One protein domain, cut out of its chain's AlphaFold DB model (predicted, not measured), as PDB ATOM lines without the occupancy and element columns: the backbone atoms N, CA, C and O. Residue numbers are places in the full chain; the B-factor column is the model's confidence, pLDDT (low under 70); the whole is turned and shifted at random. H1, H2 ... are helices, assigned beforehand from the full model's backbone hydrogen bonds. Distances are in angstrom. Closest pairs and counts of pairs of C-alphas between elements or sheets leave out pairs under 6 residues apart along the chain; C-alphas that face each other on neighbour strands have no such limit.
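This is residues 3 to 73 and 118 to 208 of the 597 residues of the protein "Hypothetical protein" of Cyprideis torosa (UniProt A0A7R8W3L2). Two pairs of side-by-side helices, H4 with H6 and H1 with H3, make a loose row in the order H6, H4, H1, H3, and the short helices H5 and H2 lie beyond its two ends on long loops. The short H7 lies near the middle of the whole; residues 48 to 55 and 161 to 168 stick out as free loops. The printed part has 162 residues with seven named helices, H1 to H7 along the chain, and no named strand; the class is all helix. It is loose, with a radius of gyration of the C-alphas of 19.6 A and spans of 58 by 45 by 31 A.

H4, the longest helix, takes residues 121 to 138, 25.3 A from C-alpha 121 at (75.788, -13.108, 11.019) to C-alpha 138. H6 is residues 169 to 182, 20.2 A, and H5 is residues 151 to 157. H1 is residues 10 to 26, 24.4 A, beginning with C-alpha 10 at (89.260, -1.858, 18.584). H3 is residues 56 to 68, 18.7 A, and H2 is residues 38 to 44. H7, residues 201 to 208, ends with C-alpha 208 at (90.333, -14.230, 13.125).

H4 touches H6, closest at the C-alphas of Asn 130 and Ala 177, 6.0 A, with a shallow tilt of 12 degrees, the same way. H1 and H4 are near each other, with 10 pairs of C-alphas within 10 A. H1 touches H3, closest at the C-alphas of Val 17 and Ala 64, 5.9 A, with a shallow tilt of 9 degrees, the same way. With residues 11 to 18 alone, H1 only just touches H7, with 3 pairs of C-alphas within 8 A, the closest those of Val 14 and Ala 205, 7.0 A. H2 and H5 touch no helix. Every O i to N i+4 pair is within hydrogen-bond range in H1, H3, H4, H6 and H7; in H2 and in H5 it is 2 of 3.

The two C-alphas farthest apart, those of Ser 39 and Glu 153, are 58.0 A apart. Residues 74 to 117 are not printed, and C-alphas 73 and 118 stand 11.5 A apart across the cut. The links that are printed whole are long, that from H6 to H7 with 18 residues. The mean pLDDT of the printed part is 82.1; residues 3 to 12, 14, 22 to 23, 25 to 31, 73 and 118 to 121 are under 70.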
ATOM      1  N   SER A   3      77.250  -5.534  19.882       41.50
ATOM      2  CA  SER A   3      76.532  -4.246  19.922       41.50
ATOM      3  C   SER A   3      76.705  -3.480  21.244       41.50
ATOM      4  O   SER A   3      76.561  -2.258  21.246       41.50
ATOM      5  N   LYS A   4      77.040  -4.190  22.337       45.50
ATOM      6  CA  LYS A   4      77.319  -3.653  23.682       45.50
ATOM      7  C   LYS A   4      78.800  -3.308  23.898       45.50
ATOM      8  O   LYS A   4      79.104  -2.611  24.860       45.50
ATOM      9  N   LEU A   5      79.716  -3.767  23.035       50.44
ATOM     10  CA  LEU A   5      81.075  -3.225  23.008       50.44
ATOM     11  C   LEU A   5      80.985  -1.754  22.581       50.44
ATOM     12  O   LEU A   5      80.249  -1.461  21.628       50.44
ATOM     13  N   PRO A   6      81.728  -0.836  23.227       52.78
ATOM     14  CA  PRO A   6      81.802   0.547  22.777       52.78
ATOM     15  C   PRO A   6      82.088   0.578  21.272       52.78
ATOM     16  O   PRO A   6      82.940  -0.178  20.805       52.78
ATOM     17  N   LYS A   7      81.404   1.438  20.503       54.12
ATOM     18  CA  LYS A   7      81.675   1.596  19.056       54.12
ATOM     19  C   LYS A   7      83.161   1.883  18.768       54.12
ATOM     20  O   LYS A   7      83.669   1.523  17.715       54.12
ATOM     21  N   ASN A   8      83.864   2.452  19.747       54.50
ATOM     22  CA  ASN A   8      85.287   2.782  19.678       54.50
ATOM     23  C   ASN A   8      86.208   1.656  20.195       54.50
ATOM     24  O   ASN A   8      87.411   1.854  20.314       54.50
ATOM     25  N   SER A   9      85.679   0.480  20.551       66.81
ATOM     26  CA  SER A   9      86.504  -0.660  20.960       66.81
ATOM     27  C   SER A   9      87.165  -1.281  19.735       66.81
ATOM     28  O   SER A   9      86.481  -1.834  18.875       66.81
ATOM     29  N   TRP A  10      88.491  -1.305  19.701       65.69
ATOM     30  CA  TRP A  10      89.260  -1.858  18.584       65.69
ATOM     31  C   TRP A  10      88.902  -3.305  18.225       65.69
ATOM     32  O   TRP A  10      88.812  -3.649  17.052       65.69
ATOM     33  N   LYS A  11      88.582  -4.138  19.230       62.50
ATOM     34  CA  LYS A  11      88.111  -5.521  19.026       62.50
ATOM     35  C   LYS A  11      86.870  -5.568  18.133       62.50
ATOM     36  O   LYS A  11      86.760  -6.426  17.267       62.50
ATOM     37  N   ARG A  12      85.945  -4.623  18.337       69.00
ATOM     38  CA  ARG A  12      84.713  -4.499  17.554       69.00
ATOM     39  C   ARG A  12      85.023  -4.040  16.131       69.00
ATOM     40  O   ARG A  12      84.455  -4.596  15.204       69.00
ATOM     41  N   GLN A  13      85.944  -3.097  15.961       70.38
ATOM     42  CA  GLN A  13      86.319  -2.583  14.642       70.38
ATOM     43  C   GLN A  13      87.017  -3.646  13.781       70.38
ATOM     44  O   GLN A  13      86.697  -3.770  12.605       70.38
ATOM     45  N   VAL A  14      87.889  -4.486  14.356       67.56
ATOM     46  CA  VAL A  14      88.476  -5.627  13.624       67.56
ATOM     47  C   VAL A  14      87.405  -6.647  13.226       67.56
ATOM     48  O   VAL A  14      87.399  -7.114  12.089       67.56
ATOM     49  N   ILE A  15      86.473  -6.967  14.133       71.50
ATOM     50  CA  ILE A  15      85.323  -7.830  13.816       71.50
ATOM     51  C   ILE A  15      84.512  -7.224  12.665       71.50
ATOM     52  O   ILE A  15      84.183  -7.930  11.721       71.50
ATOM     53  N   GLU A  16      84.211  -5.926  12.711       75.81
ATOM     54  CA  GLU A  16      83.460  -5.227  11.663       75.81
ATOM     55  C   GLU A  16      84.196  -5.263  10.312       75.81
ATOM     56  O   GLU A  16      83.557  -5.524   9.295       75.81
ATOM     57  N   VAL A  17      85.526  -5.113  10.298       77.19
ATOM     58  CA  VAL A  17      86.372  -5.283   9.102       77.19
ATOM     59  C   VAL A  17      86.277  -6.709   8.542       77.19
ATOM     60  O   VAL A  17      86.057  -6.879   7.343       77.19
ATOM     61  N   CYS A  18      86.369  -7.738   9.392       73.25
ATOM     62  CA  CYS A  18      86.245  -9.136   8.960       73.25
ATOM     63  C   CYS A  18      84.838  -9.441   8.428       73.25
ATOM     64  O   CYS A  18      84.687 -10.048   7.371       73.25
ATOM     65  N   LEU A  19      83.796  -8.980   9.126       72.94
ATOM     66  CA  LEU A  19      82.406  -9.147   8.703       72.94
ATOM     67  C   LEU A  19      82.127  -8.443   7.374       72.94
ATOM     68  O   LEU A  19      81.383  -8.971   6.553       72.94
ATOM     69  N   GLN A  20      82.714  -7.265   7.158       76.56
ATOM     70  CA  GLN A  20      82.610  -6.546   5.893       76.56
ATOM     71  C   GLN A  20      83.290  -7.319   4.756       76.56
ATOM     72  O   GLN A  20      82.699  -7.474   3.693       76.56
ATOM     73  N   PHE A  21      84.478  -7.879   4.989       73.50
ATOM     74  CA  PHE A  21      85.153  -8.720   3.999       73.50
ATOM     75  C   PHE A  21      84.366  -9.997   3.668       73.50
ATOM     76  O   PHE A  21      84.243 -10.351   2.498       73.50
ATOM     77  N   ILE A  22      83.787 -10.664   4.673       69.38
ATOM     78  CA  ILE A  22      82.928 -11.843   4.467       69.38
ATOM     79  C   ILE A  22      81.700 -11.467   3.625       69.38
ATOM     80  O   ILE A  22      81.392 -12.152   2.651       69.38
ATOM     81  N   LYS A  23      81.044 -10.336   3.933       69.31
ATOM     82  CA  LYS A  23      79.930  -9.797   3.129       69.31
ATOM     83  C   LYS A  23      80.332  -9.589   1.676       69.31
ATOM     84  O   LYS A  23      79.637 -10.047   0.778       69.31
ATOM     85  N   GLU A  24      81.457  -8.918   1.454       70.69
ATOM     86  CA  GLU A  24      81.973  -8.644   0.112       70.69
ATOM     87  C   GLU A  24      82.416  -9.903  -0.629       70.69
ATOM     88  O   GLU A  24      82.365  -9.923  -1.854       70.69
ATOM     89  N   SER A  25      82.850 -10.937   0.089       63.03
ATOM     90  CA  SER A  25      83.256 -12.215  -0.501       63.03
ATOM     91  C   SER A  25      82.067 -13.068  -0.930       63.03
ATOM     92  O   SER A  25      82.183 -13.852  -1.869       63.03
ATOM     93  N   ASN A  26      80.918 -12.880  -0.279       60.94
ATOM     94  CA  ASN A  26      79.652 -13.519  -0.635       60.94
ATOM     95  C   ASN A  26      78.826 -12.708  -1.652       60.94
ATOM     96  O   ASN A  26      77.871 -13.239  -2.227       60.94
ATOM     97  N   ASP A  27      79.169 -11.439  -1.890       65.38
ATOM     98  CA  ASP A  27      78.581 -10.629  -2.956       65.38
ATOM     99  C   ASP A  27      79.126 -11.086  -4.323       65.38
ATOM    100  O   ASP A  27      80.324 -11.236  -4.534       65.38
ATOM    101  N   ARG A  28      78.231 -11.344  -5.281       63.66
ATOM    102  CA  ARG A  28      78.591 -11.829  -6.627       63.66
ATOM    103  C   ARG A  28      78.963 -10.702  -7.599       63.66
ATOM    104  O   ARG A  28      79.310 -10.982  -8.750       63.66
ATOM    105  N   SER A  29      78.825  -9.445  -7.183       67.38
ATOM    106  CA  SER A  29      79.115  -8.251  -7.988       67.38
ATOM    107  C   SER A  29      80.492  -7.642  -7.705       67.38
ATOM    108  O   SER A  29      80.991  -6.845  -8.500       67.38
ATOM    109  N   THR A  30      81.131  -8.040  -6.606       63.19
ATOM    110  CA  THR A  30      82.455  -7.578  -6.192       63.19
ATOM    111  C   THR A  30      83.557  -8.243  -7.014       63.19
ATOM    112  O   THR A  30      83.489  -9.407  -7.412       63.19
ATOM    113  N   LYS A  31      84.612  -7.472  -7.286       68.75
ATOM    114  CA  LYS A  31      85.811  -7.970  -7.961       68.75
ATOM    115  C   LYS A  31      86.495  -9.033  -7.092       68.75
ATOM    116  O   LYS A  31      86.677  -8.814  -5.897       68.75
ATOM    117  N   LEU A  32      86.890 -10.148  -7.714       70.62
ATOM    118  CA  LEU A  32      87.469 -11.321  -7.043       70.62
ATOM    119  C   LEU A  32      88.789 -11.002  -6.319       70.62
ATOM    120  O   LEU A  32      89.019 -11.460  -5.204       70.62
ATOM    121  N   LEU A  33      89.654 -10.220  -6.967       76.19
ATOM    122  CA  LEU A  33      90.962  -9.834  -6.453       76.19
ATOM    123  C   LEU A  33      91.407  -8.516  -7.091       76.19
ATOM    124  O   LEU A  33      91.370  -8.358  -8.314       76.19
ATOM    125  N   ASP A  34      91.886  -7.583  -6.275       78.38
ATOM    126  CA  ASP A  34      92.644  -6.425  -6.745       78.38
ATOM    127  C   ASP A  34      94.127  -6.797  -6.881       78.38
ATOM    128  O   ASP A  34      94.933  -6.534  -5.990       78.38
ATOM    129  N   PHE A  35      94.472  -7.455  -7.994       82.00
ATOM    130  CA  PHE A  35      95.835  -7.911  -8.270       82.00
ATOM    131  C   PHE A  35      96.775  -6.758  -8.652       82.00
ATOM    132  O   PHE A  35      96.400  -5.866  -9.417       82.00
ATOM    133  N   TYR A  36      98.015  -6.829  -8.166       84.56
ATOM    134  CA  TYR A  36      99.116  -5.927  -8.506       84.56
ATOM    135  C   TYR A  36     100.433  -6.702  -8.561       84.56
ATOM    136  O   TYR A  36     100.625  -7.675  -7.823       84.56
ATOM    137  N   GLN A  37     101.373  -6.224  -9.378       87.69
ATOM    138  CA  GLN A  37     102.717  -6.802  -9.448       87.69
ATOM    139  C   GLN A  37     103.419  -6.727  -8.079       87.69
ATOM    140  O   GLN A  37     103.207  -5.748  -7.353       87.69
ATOM    141  N   PRO A  38     104.311  -7.675  -7.724       85.88
ATOM    142  CA  PRO A  38     105.035  -7.639  -6.448       85.88
ATOM    143  C   PRO A  38     105.725  -6.296  -6.165       85.88
ATOM    144  O   PRO A  38     105.668  -5.773  -5.052       85.88
ATOM    145  N   SER A  39     106.326  -5.677  -7.188       86.94
ATOM    146  CA  SER A  39     106.991  -4.369  -7.082       86.94
ATOM    147  C   SER A  39     106.027  -3.204  -6.820       86.94
ATOM    148  O   SER A  39     106.417  -2.204  -6.215       86.94
ATOM    149  N   GLU A  40     104.773  -3.319  -7.251       86.69
ATOM    150  CA  GLU A  40     103.718  -2.339  -6.998       86.69
ATOM    151  C   GLU A  40     103.100  -2.549  -5.618       86.69
ATOM    152  O   GLU A  40     102.904  -1.572  -4.895       86.69
ATOM    153  N   MET A  41     102.859  -3.802  -5.210       86.62
ATOM    154  CA  MET A  41     102.349  -4.117  -3.871       86.62
ATOM    155  C   MET A  41     103.277  -3.609  -2.772       86.62
ATOM    156  O   MET A  41     102.808  -2.994  -1.815       86.62
ATOM    157  N   LYS A  42     104.595  -3.746  -2.956       85.31
ATOM    158  CA  LYS A  42     105.611  -3.188  -2.045       85.31
ATOM    159  C   LYS A  42     105.503  -1.672  -1.835       85.31
ATOM    160  O   LYS A  42     105.953  -1.177  -0.812       85.31
ATOM    161  N   LYS A  43     104.919  -0.927  -2.779       87.50
ATOM    162  CA  LYS A  43     104.709   0.531  -2.665       87.50
ATOM    163  C   LYS A  43     103.362   0.891  -2.038       87.50
ATOM    164  O   LYS A  43     103.155   2.041  -1.665       87.50
ATOM    165  N   ARG A  44     102.425  -0.058  -1.994       85.31
ATOM    166  CA  ARG A  44     101.041   0.156  -1.544       85.31
ATOM    167  C   ARG A  44     100.820  -0.216  -0.090       85.31
ATOM    168  O   ARG A  44      99.856   0.265   0.493       85.31
ATOM    169  N   PHE A  45     101.679  -1.064   0.459       83.38
ATOM    170  CA  PHE A  45     101.545  -1.585   1.805       83.38
ATOM    171  C   PHE A  45     102.836  -1.339   2.588       83.38
ATOM    172  O   PHE A  45     103.934  -1.587   2.089       83.38
ATOM    173  N   ASP A  46     102.704  -0.826   3.809       83.81
ATOM    174  CA  ASP A  46     103.843  -0.587   4.690       83.81
ATOM    175  C   ASP A  46     104.213  -1.877   5.430       83.81
ATOM    176  O   ASP A  46     103.620  -2.229   6.447       83.81
ATOM    177  N   PHE A  47     105.211  -2.588   4.909       83.69
ATOM    178  CA  PHE A  47     105.737  -3.808   5.527       83.69
ATOM    179  C   PHE A  47     106.792  -3.537   6.611       83.69
ATOM    180  O   PHE A  47     107.378  -4.484   7.141       83.69
ATOM    181  N   THR A  48     107.065  -2.270   6.945       83.06
ATOM    182  CA  THR A  48     108.117  -1.904   7.897       83.06
ATOM    183  C   THR A  48     107.791  -2.431   9.290       83.06
ATOM    184  O   THR A  48     106.745  -2.126   9.862       83.06
ATOM    185  N   ILE A  49     108.722  -3.193   9.870       82.12
ATOM    186  CA  ILE A  49     108.657  -3.591  11.278       82.12
ATOM    187  C   ILE A  49     109.241  -2.450  12.112       82.12
ATOM    188  O   ILE A  49     110.444  -2.187  12.003       82.12
ATOM    189  N   PRO A  50     108.421  -1.763  12.919       80.19
ATOM    190  CA  PRO A  50     108.844  -0.557  13.605       80.19
ATOM    191  C   PRO A  50     109.660  -0.885  14.862       80.19
ATOM    192  O   PRO A  50     109.522  -1.954  15.464       80.19
ATOM    193  N   GLU A  51     110.499   0.057  15.291       85.50
ATOM    194  CA  GLU A  51     111.200  -0.058  16.577       85.50
ATOM    195  C   GLU A  51     110.227   0.121  17.758       85.50
ATOM    196  O   GLU A  51     110.313  -0.610  18.747       85.50
ATOM    197  N   GLN A  52     109.230   0.999  17.606       80.19
ATOM    198  CA  GLN A  52     108.143   1.225  18.564       80.19
ATOM    199  C   GLN A  52     106.809   0.693  18.039       80.19
ATOM    200  O   GLN A  52     106.565   0.695  16.836       80.19
ATOM    201  N   GLY A  53     105.931   0.258  18.941       77.88
ATOM    202  CA  GLY A  53     104.587  -0.187  18.577       77.88
ATOM    203  C   GLY A  53     103.771   0.900  17.868       77.88
ATOM    204  O   GLY A  53     103.822   2.071  18.244       77.88
ATOM    205  N   VAL A  54     102.999   0.516  16.850       81.31
ATOM    206  CA  VAL A  54     102.047   1.419  16.185       81.31
ATOM    207  C   VAL A  54     100.746   1.541  16.980       81.31
ATOM    208  O   VAL A  54     100.376   0.656  17.754       81.31
ATOM    209  N   SER A  55     100.021   2.641  16.764       77.06
ATOM    210  CA  SER A  55      98.705   2.870  17.376       77.06
ATOM    211  C   SER A  55      97.685   1.786  17.010       77.06
ATOM    212  O   SER A  55      97.746   1.190  15.933       77.06
ATOM    213  N   ILE A  56      96.688   1.601  17.870       74.31
ATOM    214  CA  ILE A  56      95.567   0.685  17.642       74.31
ATOM    215  C   ILE A  56      94.793   1.048  16.363       74.31
ATOM    216  O   ILE A  56      94.409   0.159  15.603       74.31
ATOM    217  N   GLU A  57      94.606   2.340  16.092       79.50
ATOM    218  CA  GLU A  57      93.965   2.853  14.879       79.50
ATOM    219  C   GLU A  57      94.723   2.412  13.620       79.50
ATOM    220  O   GLU A  57      94.113   1.988  12.638       79.50
ATOM    221  N   GLN A  58      96.058   2.448  13.671       82.69
ATOM    222  CA  GLN A  58      96.903   1.967  12.581       82.69
ATOM    223  C   GLN A  58      96.795   0.445  12.403       82.69
ATOM    224  O   GLN A  58      96.689  -0.007  11.271       82.69
ATOM    225  N   LEU A  59      96.727  -0.349  13.479       79.12
ATOM    226  CA  LEU A  59      96.536  -1.807  13.367       79.12
ATOM    227  C   LEU A  59      95.204  -2.172  12.700       79.12
ATOM    228  O   LEU A  59      95.128  -3.112  11.913       79.12
ATOM    229  N   ILE A  60      94.138  -1.429  12.997       75.75
ATOM    230  CA  ILE A  60      92.822  -1.642  12.378       75.75
ATOM    231  C   ILE A  60      92.872  -1.303  10.889       75.75
ATOM    232  O   ILE A  60      92.319  -2.039  10.069       75.75
ATOM    233  N   LYS A  61      93.569  -0.218  10.537       84.12
ATOM    234  CA  LYS A  61      93.827   0.149   9.146       84.12
ATOM    235  C   LYS A  61      94.623  -0.942   8.425       84.12
ATOM    236  O   LYS A  61      94.213  -1.347   7.343       84.12
ATOM    237  N   ASP A  62      95.671  -1.476   9.046       82.75
ATOM    238  CA  ASP A  62      96.482  -2.564   8.491       82.75
ATOM    239  C   ASP A  62      95.646  -3.827   8.217       82.75
ATOM    240  O   ASP A  62      95.773  -4.446   7.157       82.75
ATOM    241  N   CYS A  63      94.748  -4.196   9.140       81.62
ATOM    242  CA  CYS A  63      93.794  -5.293   8.947       81.62
ATOM    243  C   CYS A  63      92.884  -5.051   7.732       81.62
ATOM    244  O   CYS A  63      92.730  -5.930   6.881       81.62
ATOM    245  N   ALA A  64      92.293  -3.858   7.629       82.00
ATOM    246  CA  ALA A  64      91.404  -3.508   6.524       82.00
ATOM    247  C   ALA A  64      92.140  -3.478   5.175       82.00
ATOM    248  O   ALA A  64      91.641  -4.006   4.179       82.00
ATOM    249  N   GLU A  65      93.347  -2.907   5.142       85.31
ATOM    250  CA  GLU A  65      94.196  -2.872   3.950       85.31
ATOM    251  C   GLU A  65      94.620  -4.280   3.518       85.31
ATOM    252  O   GLU A  65      94.610  -4.575   2.327       85.31
ATOM    253  N   THR A  66      94.910  -5.180   4.460       83.06
ATOM    254  CA  THR A  66      95.261  -6.577   4.158       83.06
ATOM    255  C   THR A  66      94.106  -7.327   3.487       83.06
ATOM    256  O   THR A  66      94.294  -7.971   2.451       83.06
ATOM    257  N   LEU A  67      92.888  -7.216   4.032       81.75
ATOM    258  CA  LEU A  67      91.708  -7.885   3.467       81.75
ATOM    259  C   LEU A  67      91.298  -7.319   2.105       81.75
ATOM    260  O   LEU A  67      90.803  -8.063   1.261       81.75
ATOM    261  N   LYS A  68      91.554  -6.033   1.841       82.19
ATOM    262  CA  LYS A  68      91.292  -5.420   0.529       82.19
ATOM    263  C   LYS A  68      91.986  -6.163  -0.622       82.19
ATOM    264  O   LYS A  68      91.425  -6.249  -1.711       82.19
ATOM    265  N   TYR A  69      93.184  -6.688  -0.379       81.62
ATOM    266  CA  TYR A  69      94.000  -7.391  -1.374       81.62
ATOM    267  C   TYR A  69      93.975  -8.919  -1.201       81.62
ATOM    268  O   TYR A  69      94.796  -9.618  -1.794       81.62
ATOM    269  N   SER A  70      93.063  -9.439  -0.376       78.94
ATOM    270  CA  SER A  70      92.842 -10.878  -0.219       78.94
ATOM    271  C   SER A  70      91.856 -11.389  -1.274       78.94
ATOM    272  O   SER A  70      90.972 -10.653  -1.718       78.94
ATOM    273  N   VAL A  71      92.009 -12.650  -1.685       72.81
ATOM    274  CA  VAL A  71      91.100 -13.291  -2.648       72.81
ATOM    275  C   VAL A  71      89.710 -13.427  -2.030       72.81
ATOM    276  O   VAL A  71      89.564 -13.947  -0.926       72.81
ATOM    277  N   LYS A  72      88.686 -12.979  -2.755       72.81
ATOM    278  CA  LYS A  72      87.274 -13.116  -2.383       72.81
ATOM    279  C   LYS A  72      86.709 -14.379  -3.028       72.81
ATOM    280  O   LYS A  72      86.933 -14.613  -4.208       72.81
ATOM    281  N   THR A  73      85.972 -15.206  -2.292       54.47
ATOM    282  CA  THR A  73      85.541 -16.547  -2.750       54.47
ATOM    283  C   THR A  73      84.217 -16.575  -3.533       54.47
ATOM    284  O   THR A  73      83.649 -17.646  -3.740       54.47
ATOM    285  N   HIS A 118      75.389 -19.140   4.380       47.34
ATOM    286  CA  HIS A 118      76.699 -18.473   4.313       47.34
ATOM    287  C   HIS A 118      76.685 -17.010   4.822       47.34
ATOM    288  O   HIS A 118      77.722 -16.357   4.854       47.34
ATOM    289  N   ASN A 119      75.522 -16.488   5.233       51.00
ATOM    290  CA  ASN A 119      75.317 -15.128   5.720       51.00
ATOM    291  C   ASN A 119      74.595 -15.057   7.079       51.00
ATOM    292  O   ASN A 119      74.029 -14.007   7.394       51.00
ATOM    293  N   ASP A 120      74.588 -16.118   7.899       61.22
ATOM    294  CA  ASP A 120      74.030 -15.989   9.249       61.22
ATOM    295  C   ASP A 120      75.013 -15.301  10.210       61.22
ATOM    296  O   ASP A 120      75.755 -15.908  10.986       61.22
ATOM    297  N   TYR A 121      75.009 -13.970  10.140       67.31
ATOM    298  CA  TYR A 121      75.788 -13.108  11.019       67.31
ATOM    299  C   TYR A 121      75.428 -13.308  12.498       67.31
ATOM    300  O   TYR A 121      76.263 -13.002  13.347       67.31
ATOM    301  N   HIS A 122      74.233 -13.818  12.829       70.19
ATOM    302  CA  HIS A 122      73.828 -14.057  14.215       70.19
ATOM    303  C   HIS A 122      74.716 -15.112  14.884       70.19
ATOM    304  O   HIS A 122      75.251 -14.850  15.961       70.19
ATOM    305  N   LEU A 123      74.958 -16.249  14.216       72.69
ATOM    306  CA  LEU A 123      75.872 -17.284  14.712       72.69
ATOM    307  C   LEU A 123      77.273 -16.710  14.963       72.69
ATOM    308  O   LEU A 123      77.852 -16.942  16.021       72.69
ATOM    309  N   ILE A 124      77.793 -15.906  14.030       74.19
ATOM    310  CA  ILE A 124      79.108 -15.266  14.172       74.19
ATOM    311  C   ILE A 124      79.122 -14.305  15.370       74.19
ATOM    312  O   ILE A 124      80.070 -14.311  16.157       74.19
ATOM    313  N   TYR A 125      78.078 -13.491  15.556       75.44
ATOM    314  CA  TYR A 125      77.992 -12.571  16.695       75.44
ATOM    315  C   TYR A 125      77.930 -13.296  18.042       75.44
ATOM    316  O   TYR A 125      78.588 -12.850  18.988       75.44
ATOM    317  N   GLU A 126      77.163 -14.381  18.142       76.75
ATOM    318  CA  GLU A 126      77.045 -15.172  19.372       76.75
ATOM    319  C   GLU A 126      78.321 -15.972  19.654       76.75
ATOM    320  O   GLU A 126      78.821 -15.953  20.780       76.75
ATOM    321  N   TYR A 127      78.945 -16.552  18.625       82.69
ATOM    322  CA  TYR A 127      80.276 -17.156  18.731       82.69
ATOM    323  C   TYR A 127      81.307 -16.159  19.280       82.69
ATOM    324  O   TYR A 127      81.984 -16.437  20.273       82.69
ATOM    325  N   LEU A 128      81.393 -14.961  18.690       82.38
ATOM    326  CA  LEU A 128      82.318 -13.921  19.145       82.38
ATOM    327  C   LEU A 128      81.983 -13.449  20.565       82.38
ATOM    328  O   LEU A 128      82.884 -13.144  21.342       82.38
ATOM    329  N   SER A 129      80.702 -13.410  20.931       81.25
ATOM    330  CA  SER A 129      80.258 -13.100  22.293       81.25
ATOM    331  C   SER A 129      80.755 -14.138  23.309       81.25
ATOM    332  O   SER A 129      81.308 -13.765  24.351       81.25
ATOM    333  N   ASN A 130      80.630 -15.429  22.989       83.94
ATOM    334  CA  ASN A 130      81.141 -16.529  23.809       83.94
ATOM    335  C   ASN A 130      82.670 -16.468  23.932       83.94
ATOM    336  O   ASN A 130      83.204 -16.524  25.041       83.94
ATOM    337  N   ALA A 131      83.375 -16.249  22.818       86.88
ATOM    338  CA  ALA A 131      84.827 -16.096  22.810       86.88
ATOM    339  C   ALA A 131      85.286 -14.905  23.671       86.88
ATOM    340  O   ALA A 131      86.183 -15.044  24.496       86.88
ATOM    341  N   LEU A 132      84.645 -13.738  23.549       86.38
ATOM    342  CA  LEU A 132      84.965 -12.555  24.358       86.38
ATOM    343  C   LEU A 132      84.721 -12.773  25.854       86.38
ATOM    344  O   LEU A 132      85.495 -12.274  26.674       86.38
ATOM    345  N   THR A 133      83.678 -13.524  26.206       88.12
ATOM    346  CA  THR A 133      83.404 -13.914  27.595       88.12
ATOM    347  C   THR A 133      84.520 -14.809  28.125       88.12
ATOM    348  O   THR A 133      85.123 -14.483  29.145       88.12
ATOM    349  N   PHE A 134      84.897 -15.847  27.374       90.31
ATOM    350  CA  PHE A 134      86.006 -16.733  27.731       90.31
ATOM    351  C   PHE A 134      87.344 -15.989  27.867       90.31
ATOM    352  O   PHE A 134      88.116 -16.264  28.783       90.31
ATOM    353  N   ILE A 135      87.619 -15.004  27.003       89.38
ATOM    354  CA  ILE A 135      88.819 -14.153  27.088       89.38
ATOM    355  C   ILE A 135      88.813 -13.323  28.371       89.38
ATOM    356  O   ILE A 135      89.850 -13.186  29.024       89.38
ATOM    357  N   LYS A 136      87.662 -12.741  28.728       86.94
ATOM    358  CA  LYS A 136      87.518 -11.958  29.958       86.94
ATOM    359  C   LYS A 136      87.763 -12.839  31.180       86.94
ATOM    360  O   LYS A 136      88.569 -12.468  32.023       86.94
ATOM    361  N   GLU A 137      87.115 -13.998  31.235       89.56
ATOM    362  CA  GLU A 137      87.293 -14.971  32.315       89.56
ATOM    363  C   GLU A 137      88.732 -15.480  32.388       89.56
ATOM    364  O   GLU A 137      89.301 -15.555  33.465       89.56
ATOM    365  N   SER A 138      89.373 -15.742  31.246       88.38
ATOM    366  CA  SER A 138      90.776 -16.167  31.204       88.38
ATOM    367  C   SER A 138      91.731 -15.149  31.818       88.38
ATOM    368  O   SER A 138      92.782 -15.551  32.280       88.38
ATOM    369  N   ASN A 139      91.395 -13.860  31.858       83.56
ATOM    370  CA  ASN A 139      92.229 -12.842  32.508       83.56
ATOM    371  C   ASN A 139      91.824 -12.558  33.966       83.56
ATOM    372  O   ASN A 139      92.468 -11.750  34.636       83.56
ATOM    373  N   ASP A 140      90.764 -13.196  34.463       88.75
ATOM    374  CA  ASP A 140      90.250 -13.013  35.815       88.75
ATOM    375  C   ASP A 140      90.779 -14.115  36.742       88.75
ATOM    376  O   ASP A 140      90.358 -15.272  36.668       88.75
ATOM    377  N   ARG A 141      91.676 -13.714  37.655       92.62
ATOM    378  CA  ARG A 141      92.347 -14.573  38.651       92.62
ATOM    379  C   ARG A 141      91.386 -15.280  39.610       92.62
ATOM    380  O   ARG A 141      91.794 -16.222  40.284       92.62
ATOM    381  N   SER A 142      90.136 -14.819  39.711       91.56
ATOM    382  CA  SER A 142      89.104 -15.460  40.535       91.56
ATOM    383  C   SER A 142      88.450 -16.667  39.853       91.56
ATOM    384  O   SER A 142      87.758 -17.449  40.508       91.56
ATOM    385  N   THR A 143      88.660 -16.838  38.545       93.75
ATOM    386  CA  THR A 143      88.085 -17.947  37.784       93.75
ATOM    387  C   THR A 143      88.940 -19.208  37.885       93.75
ATOM    388  O   THR A 143      90.145 -19.166  38.123       93.75
ATOM    389  N   LYS A 144      88.315 -20.371  37.677       93.88
ATOM    390  CA  LYS A 144      89.063 -21.624  37.538       93.88
ATOM    391  C   LYS A 144      89.792 -21.679  36.192       93.88
ATOM    392  O   LYS A 144      89.177 -21.452  35.144       93.88
ATOM    393  N   LEU A 145      91.041 -22.140  36.226       93.50
ATOM    394  CA  LEU A 145      91.846 -22.544  35.069       93.50
ATOM    395  C   LEU A 145      91.171 -23.629  34.236       93.50
ATOM    396  O   LEU A 145      91.175 -23.581  33.008       93.50
ATOM    397  N   LEU A 146      90.631 -24.626  34.932       92.12
ATOM    398  CA  LEU A 146      90.043 -25.830  34.376       92.12
ATOM    399  C   LEU A 146      89.022 -26.360  35.381       92.12
ATOM    400  O   LEU A 146      89.313 -26.455  36.571       92.12
ATOM    401  N   ASP A 147      87.839 -26.721  34.897       92.38
ATOM    402  CA  ASP A 147      86.910 -27.563  35.647       92.38
ATOM    403  C   ASP A 147      87.161 -29.012  35.217       92.38
ATOM    404  O   ASP A 147      86.669 -29.461  34.181       92.38
ATOM    405  N   PHE A 148      88.064 -29.692  35.930       95.69
ATOM    406  CA  PHE A 148      88.585 -30.984  35.492       95.69
ATOM    407  C   PHE A 148      87.565 -32.106  35.684       95.69
ATOM    408  O   PHE A 148      86.985 -32.263  36.757       95.69
ATOM    409  N   TYR A 149      87.434 -32.935  34.652       94.75
ATOM    410  CA  TYR A 149      86.664 -34.172  34.672       94.75
ATOM    411  C   TYR A 149      87.487 -35.289  34.050       94.75
ATOM    412  O   TYR A 149      88.199 -35.083  33.062       94.75
ATOM    413  N   GLN A 150      87.344 -36.493  34.593       96.31
ATOM    414  CA  GLN A 150      87.899 -37.683  33.966       96.31
ATOM    415  C   GLN A 150      87.224 -37.921  32.603       96.31
ATOM    416  O   GLN A 150      86.051 -37.575  32.427       96.31
ATOM    417  N   PRO A 151      87.893 -38.563  31.626       95.25
ATOM    418  CA  PRO A 151      87.309 -38.789  30.301       95.25
ATOM    419  C   PRO A 151      85.943 -39.495  30.328       95.25
ATOM    420  O   PRO A 151      85.061 -39.182  29.530       95.25
ATOM    421  N   SER A 152      85.738 -40.428  31.262       96.00
ATOM    422  CA  SER A 152      84.462 -41.133  31.452       96.00
ATOM    423  C   SER A 152      83.342 -40.236  31.992       96.00
ATOM    424  O   SER A 152      82.174 -40.484  31.704       96.00
ATOM    425  N   GLU A 153      83.679 -39.200  32.759       94.94
ATOM    426  CA  GLU A 153      82.743 -38.189  33.249       94.94
ATOM    427  C   GLU A 153      82.440 -37.168  32.150       94.94
ATOM    428  O   GLU A 153      81.276 -36.842  31.934       94.94
ATOM    429  N   MET A 154      83.458 -36.727  31.400       94.00
ATOM    430  CA  MET A 154      83.288 -35.778  30.295       94.00
ATOM    431  C   MET A 154      82.353 -36.328  29.209       94.00
ATOM    432  O   MET A 154      81.438 -35.631  28.781       94.00
ATOM    433  N   LYS A 155      82.492 -37.611  28.845       92.69
ATOM    434  CA  LYS A 155      81.588 -38.300  27.900       92.69
ATOM    435  C   LYS A 155      80.117 -38.333  28.333       92.69
ATOM    436  O   LYS A 155      79.257 -38.588  27.504       92.69
ATOM    437  N   LYS A 156      79.824 -38.128  29.622       93.38
ATOM    438  CA  LYS A 156      78.451 -38.034  30.150       93.38
ATOM    439  C   LYS A 156      77.949 -36.590  30.233       93.38
ATOM    440  O   LYS A 156      76.766 -36.381  30.472       93.38
ATOM    441  N   ARG A 157      78.847 -35.605  30.121       90.50
ATOM    442  CA  ARG A 157      78.562 -34.172  30.299       90.50
ATOM    443  C   ARG A 157      78.467 -33.402  28.994       90.50
ATOM    444  O   ARG A 157      77.791 -32.381  28.976       90.50
ATOM    445  N   PHE A 158      79.169 -33.862  27.969       88.44
ATOM    446  CA  PHE A 158      79.199 -33.252  26.652       88.44
ATOM    447  C   PHE A 158      78.733 -34.287  25.631       88.44
ATOM    448  O   PHE A 158      79.188 -35.435  25.661       88.44
ATOM    449  N   ASP A 159      77.808 -33.891  24.763       88.06
ATOM    450  CA  ASP A 159      77.342 -34.742  23.677       88.06
ATOM    451  C   ASP A 159      78.358 -34.705  22.531       88.06
ATOM    452  O   ASP A 159      78.514 -33.705  21.842       88.06
ATOM    453  N   PHE A 160      79.091 -35.804  22.363       90.62
ATOM    454  CA  PHE A 160      80.079 -35.962  21.293       90.62
ATOM    455  C   PHE A 160      79.503 -36.652  20.049       90.62
ATOM    456  O   PHE A 160      80.272 -37.053  19.172       90.62
ATOM    457  N   THR A 161      78.188 -36.884  19.983       90.12
ATOM    458  CA  THR A 161      77.583 -37.546  18.826       90.12
ATOM    459  C   THR A 161      77.719 -36.686  17.570       90.12
ATOM    460  O   THR A 161      77.620 -35.463  17.606       90.12
ATOM    461  N   ILE A 162      77.978 -37.343  16.439       91.94
ATOM    462  CA  ILE A 162      77.967 -36.718  15.114       91.94
ATOM    463  C   ILE A 162      76.678 -37.203  14.445       91.94
ATOM    464  O   ILE A 162      76.621 -38.370  14.048       91.94
ATOM    465  N   PRO A 163      75.616 -36.383  14.407       88.50
ATOM    466  CA  PRO A 163      74.316 -36.821  13.918       88.50
ATOM    467  C   PRO A 163      74.276 -36.891  12.385       88.50
ATOM    468  O   PRO A 163      74.935 -36.114  11.698       88.50
ATOM    469  N   GLU A 164      73.442 -37.787  11.848       90.06
ATOM    470  CA  GLU A 164      73.169 -37.895  10.400       90.06
ATOM    471  C   GLU A 164      72.459 -36.649   9.841       90.06
ATOM    472  O   GLU A 164      72.586 -36.312   8.667       90.06
ATOM    473  N   GLN A 165      71.697 -35.950  10.686       87.81
ATOM    474  CA  GLN A 165      71.043 -34.686  10.351       87.81
ATOM    475  C   GLN A 165      71.704 -33.543  11.118       87.81
ATOM    476  O   GLN A 165      72.006 -33.681  12.302       87.81
ATOM    477  N   GLY A 166      71.894 -32.401  10.453       82.25
ATOM    478  CA  GLY A 166      72.423 -31.199  11.094       82.25
ATOM    479  C   GLY A 166      71.553 -30.736  12.267       82.25
ATOM    480  O   GLY A 166      70.329 -30.880  12.248       82.25
ATOM    481  N   VAL A 167      72.190 -30.163  13.287       84.94
ATOM    482  CA  VAL A 167      71.509 -29.568  14.447       84.94
ATOM    483  C   VAL A 167      71.148 -28.102  14.189       84.94
ATOM    484  O   VAL A 167      71.616 -27.493  13.225       84.94
ATOM    485  N   SER A 168      70.306 -27.516  15.045       84.50
ATOM    486  CA  SER A 168      69.934 -26.102  14.923       84.50
ATOM    487  C   SER A 168      71.099 -25.163  15.271       84.50
ATOM    488  O   SER A 168      72.033 -25.537  15.983       84.50
ATOM    489  N   ILE A 169      71.025 -23.910  14.815       80.38
ATOM    490  CA  ILE A 169      72.031 -22.878  15.121       80.38
ATOM    491  C   ILE A 169      72.118 -22.623  16.630       80.38
ATOM    492  O   ILE A 169      73.209 -22.434  17.164       80.38
ATOM    493  N   GLU A 170      70.992 -22.664  17.341       84.06
ATOM    494  CA  GLU A 170      70.945 -22.525  18.799       84.06
ATOM    495  C   GLU A 170      71.723 -23.645  19.491       84.06
ATOM    496  O   GLU A 170      72.435 -23.387  20.464       84.06
ATOM    497  N   GLN A 171      71.627 -24.872  18.968       85.19
ATOM    498  CA  GLN A 171      72.407 -25.993  19.473       85.19
ATOM    499  C   GLN A 171      73.901 -25.787  19.188       85.19
ATOM    500  O   GLN A 171      74.690 -25.896  20.117       85.19
ATOM    501  N   LEU A 172      74.291 -25.347  17.985       85.19
ATOM    502  CA  LEU A 172      75.698 -25.030  17.675       85.19
ATOM    503  C   LEU A 172      76.274 -23.930  18.585       85.19
ATOM    504  O   LEU A 172      77.420 -24.016  19.032       85.19
ATOM    505  N   ILE A 173      75.492 -22.889  18.891       82.56
ATOM    506  CA  ILE A 173      75.895 -21.820  19.821       82.56
ATOM    507  C   ILE A 173      76.097 -22.388  21.231       82.56
ATOM    508  O   ILE A 173      77.066 -22.026  21.908       82.56
ATOM    509  N   LYS A 174      75.204 -23.283  21.670       88.06
ATOM    510  CA  LYS A 174      75.325 -23.984  22.950       88.06
ATOM    511  C   LYS A 174      76.571 -24.870  22.981       88.06
ATOM    512  O   LYS A 174      77.332 -24.776  23.941       88.06
ATOM    513  N   ASP A 175      76.833 -25.634  21.923       89.19
ATOM    514  CA  ASP A 175      78.015 -26.491  21.798       89.19
ATOM    515  C   ASP A 175      79.307 -25.663  21.885       89.19
ATOM    516  O   ASP A 175      80.251 -26.042  22.583       89.19
ATOM    517  N   CYS A 176      79.336 -24.477  21.260       86.88
ATOM    518  CA  CYS A 176      80.454 -23.536  21.378       86.88
ATOM    519  C   CYS A 176      80.672 -23.076  22.830       86.88
ATOM    520  O   CYS A 176      81.805 -23.059  23.319       86.88
ATOM    521  N   ALA A 177      79.597 -22.694  23.526       88.00
ATOM    522  CA  ALA A 177      79.674 -22.242  24.912       88.00
ATOM    523  C   ALA A 177      80.122 -23.369  25.860       88.00
ATOM    524  O   ALA A 177      80.979 -23.150  26.718       88.00
ATOM    525  N   GLU A 178      79.589 -24.582  25.691       91.69
ATOM    526  CA  GLU A 178      79.955 -25.752  26.495       91.69
ATOM    527  C   GLU A 178      81.398 -26.196  26.235       91.69
ATOM    528  O   GLU A 178      82.128 -26.492  27.184       91.69
ATOM    529  N   THR A 179      81.854 -26.144  24.980       93.38
ATOM    530  CA  THR A 179      83.251 -26.425  24.620       93.38
ATOM    531  C   THR A 179      84.206 -25.487  25.359       93.38
ATOM    532  O   THR A 179      85.160 -25.943  25.993       93.38
ATOM    533  N   LEU A 180      83.942 -24.175  25.346       91.19
ATOM    534  CA  LEU A 180      84.770 -23.192  26.056       91.19
ATOM    535  C   LEU A 180      84.687 -23.349  27.580       91.19
ATOM    536  O   LEU A 180      85.705 -23.231  28.258       91.19
ATOM    537  N   LYS A 181      83.509 -23.673  28.126       90.81
ATOM    538  CA  LYS A 181      83.311 -23.902  29.565       90.81
ATOM    539  C   LYS A 181      84.229 -24.997  30.118       90.81
ATOM    540  O   LYS A 181      84.767 -24.837  31.213       90.81
ATOM    541  N   TYR A 182      84.398 -26.091  29.378       92.81
ATOM    542  CA  TYR A 182      85.233 -27.225  29.789       92.81
ATOM    543  C   TYR A 182      86.678 -27.153  29.270       92.81
ATOM    544  O   TYR A 182      87.489 -28.028  29.579       92.81
ATOM    545  N   SER A 183      87.022 -26.115  28.506       93.44
ATOM    546  CA  SER A 183      88.379 -25.899  28.005       93.44
ATOM    547  C   SER A 183      89.297 -25.307  29.075       93.44
ATOM    548  O   SER A 183      88.883 -24.524  29.932       93.44
ATOM    549  N   VAL A 184      90.586 -25.643  28.991       95.75
ATOM    550  CA  VAL A 184      91.626 -25.017  29.815       95.75
ATOM    551  C   VAL A 184      91.800 -23.556  29.397       95.75
ATOM    552  O   VAL A 184      92.000 -23.259  28.219       95.75
ATOM    553  N   LYS A 185      91.810 -22.640  30.367       95.56
ATOM    554  CA  LYS A 185      92.103 -21.217  30.156       95.56
ATOM    555  C   LYS A 185      93.613 -20.982  30.066       95.56
ATOM    556  O   LYS A 185      94.245 -20.523  31.012       95.56
ATOM    557  N   THR A 186      94.215 -21.292  28.919       94.88
ATOM    558  CA  THR A 186      95.672 -21.166  28.692       94.88
ATOM    559  C   THR A 186      96.200 -19.727  28.767       94.88
ATOM    560  O   THR A 186      97.401 -19.519  28.941       94.88
ATOM    561  N   GLY A 187      95.309 -18.734  28.660       92.88
ATOM    562  CA  GLY A 187      95.610 -17.313  28.850       92.88
ATOM    563  C   GLY A 187      95.713 -16.863  30.310       92.88
ATOM    564  O   GLY A 187      96.121 -15.732  30.562       92.88
ATOM    565  N   HIS A 188      95.353 -17.723  31.262       96.25
ATOM    566  CA  HIS A 188      95.258 -17.349  32.667       96.25
ATOM    567  C   HIS A 188      96.627 -17.163  33.335       96.25
ATOM    568  O   HIS A 188      97.526 -17.971  33.093       96.25
ATOM    569  N   PRO A 189      96.813 -16.145  34.202       95.25
ATOM    570  CA  PRO A 189      98.099 -15.886  34.857       95.25
ATOM    571  C   PRO A 189      98.640 -17.065  35.677       95.25
ATOM    572  O   PRO A 189      99.841 -17.275  35.712       95.25
ATOM    573  N   HIS A 190      97.770 -17.884  36.277       97.44
ATOM    574  CA  HIS A 190      98.170 -19.091  37.027       97.44
ATOM    575  C   HIS A 190      98.379 -20.361  36.164       97.44
ATOM    576  O   HIS A 190      98.498 -21.469  36.697       97.44
ATOM    577  N   TYR A 191      98.370 -20.242  34.831       97.62
ATOM    578  CA  TYR A 191      98.659 -21.352  33.921       97.62
ATOM    579  C   TYR A 191     100.147 -21.360  33.537       97.62
ATOM    580  O   TYR A 191     100.574 -20.635  32.645       97.62
ATOM    581  N   PHE A 192     100.921 -22.242  34.170       97.62
ATOM    582  CA  PHE A 192     102.373 -22.392  33.979       97.62
ATOM    583  C   PHE A 192     102.749 -23.769  33.407       97.62
ATOM    584  O   PHE A 192     103.847 -24.292  33.613       97.62
ATOM    585  N   ASN A 193     101.795 -24.429  32.748       96.94
ATOM    586  CA  ASN A 193     101.909 -25.841  32.396       96.94
ATOM    587  C   ASN A 193     102.688 -26.095  31.095       96.94
ATOM    588  O   ASN A 193     103.186 -27.199  30.892       96.94
ATOM    589  N   GLN A 194     102.755 -25.125  30.185       96.69
ATOM    590  CA  GLN A 194     103.348 -25.300  28.857       96.69
ATOM    591  C   GLN A 194     104.246 -24.122  28.492       96.69
ATOM    592  O   GLN A 194     104.093 -23.031  29.028       96.69
ATOM    593  N   LEU A 195     105.154 -24.343  27.536       96.44
ATOM    594  CA  LEU A 195     106.017 -23.287  26.985       96.44
ATOM    595  C   LEU A 195     105.209 -22.207  26.246       96.44
ATOM    596  O   LEU A 195     105.595 -21.039  26.231       96.44
ATOM    597  N   SER A 196     104.088 -22.607  25.645       94.19
ATOM    598  CA  SER A 196     103.113 -21.719  25.017       94.19
ATOM    599  C   SER A 196     101.953 -21.480  25.981       94.19
ATOM    600  O   SER A 196     101.176 -22.395  26.273       94.19
ATOM    601  N   CYS A 197     101.841 -20.251  26.471       91.50
ATOM    602  CA  CYS A 197     100.739 -19.782  27.302       91.50
ATOM    603  C   CYS A 197     100.507 -18.283  27.103       91.50
ATOM    604  O   CYS A 197     101.252 -17.620  26.379       91.50
ATOM    605  N   GLY A 198      99.480 -17.758  27.766       90.81
ATOM    606  CA  GLY A 198      99.007 -16.405  27.522       90.81
ATOM    607  C   GLY A 198      98.058 -16.355  26.327       90.81
ATOM    608  O   GLY A 198      97.881 -17.326  25.590       90.81
ATOM    609  N   LEU A 199      97.402 -15.210  26.171       91.06
ATOM    610  CA  LEU A 199      96.500 -14.952  25.059       91.06
ATOM    611  C   LEU A 199      96.714 -13.523  24.567       91.06
ATOM    612  O   LEU A 199      96.059 -12.588  25.033       91.06
ATOM    613  N   ASP A 200      97.652 -13.351  23.636       92.19
ATOM    614  CA  ASP A 200      97.877 -12.051  23.019       92.19
ATOM    615  C   ASP A 200      96.680 -11.691  22.129       92.19
ATOM    616  O   ASP A 200      96.368 -12.357  21.138       92.19
ATOM    617  N   THR A 201      95.969 -10.630  22.504       87.25
ATOM    618  CA  THR A 201      94.732 -10.253  21.819       87.25
ATOM    619  C   THR A 201      94.973  -9.729  20.402       87.25
ATOM    620  O   THR A 201      94.053  -9.787  19.589       87.25
ATOM    621  N   VAL A 202      96.176  -9.229  20.092       88.00
ATOM    622  CA  VAL A 202      96.551  -8.825  18.728       88.00
ATOM    623  C   VAL A 202      96.809 -10.066  17.882       88.00
ATOM    624  O   VAL A 202      96.305 -10.146  16.764       88.00
ATOM    625  N   SER A 203      97.490 -11.077  18.433       94.56
ATOM    626  CA  SER A 203      97.610 -12.377  17.764       94.56
ATOM    627  C   SER A 203      96.242 -12.982  17.458       94.56
ATOM    628  O   SER A 203      96.046 -13.495  16.363       94.56
ATOM    629  N   LEU A 204      95.299 -12.921  18.407       90.69
ATOM    630  CA  LEU A 204      93.944 -13.455  18.231       90.69
ATOM    631  C   LEU A 204      93.171 -12.730  17.130       90.69
ATOM    632  O   LEU A 204      92.520 -13.370  16.310       90.69
ATOM    633  N   ALA A 205      93.266 -11.401  17.087       84.75
ATOM    634  CA  ALA A 205      92.706 -10.613  15.996       84.75
ATOM    635  C   ALA A 205      93.323 -11.008  14.642       84.75
ATOM    636  O   ALA A 205      92.605 -11.130  13.650       84.75
ATOM    637  N   GLY A 206      94.634 -11.271  14.625       90.38
ATOM    638  CA  GLY A 206      95.338 -11.818  13.471       90.38
ATOM    639  C   GLY A 206      94.797 -13.177  13.021       90.38
ATOM    640  O   GLY A 206      94.562 -13.370  11.832       90.38
ATOM    641  N   GLU A 207      94.543 -14.099  13.950       92.38
ATOM    642  CA  GLU A 207      93.953 -15.414  13.650       92.38
ATOM    643  C   GLU A 207      92.540 -15.297  13.075       92.38
ATOM    644  O   GLU A 207      92.221 -15.946  12.085       92.38
ATOM    645  N   TRP A 208      91.688 -14.439  13.646       86.31
ATOM    646  CA  TRP A 208      90.333 -14.230  13.125       86.31
ATOM    647  C   TRP A 208      90.342 -13.689  11.695       86.31
ATOM    648  O   TRP A 208      89.570 -14.160  10.862       86.31
TER     649      TRP A 208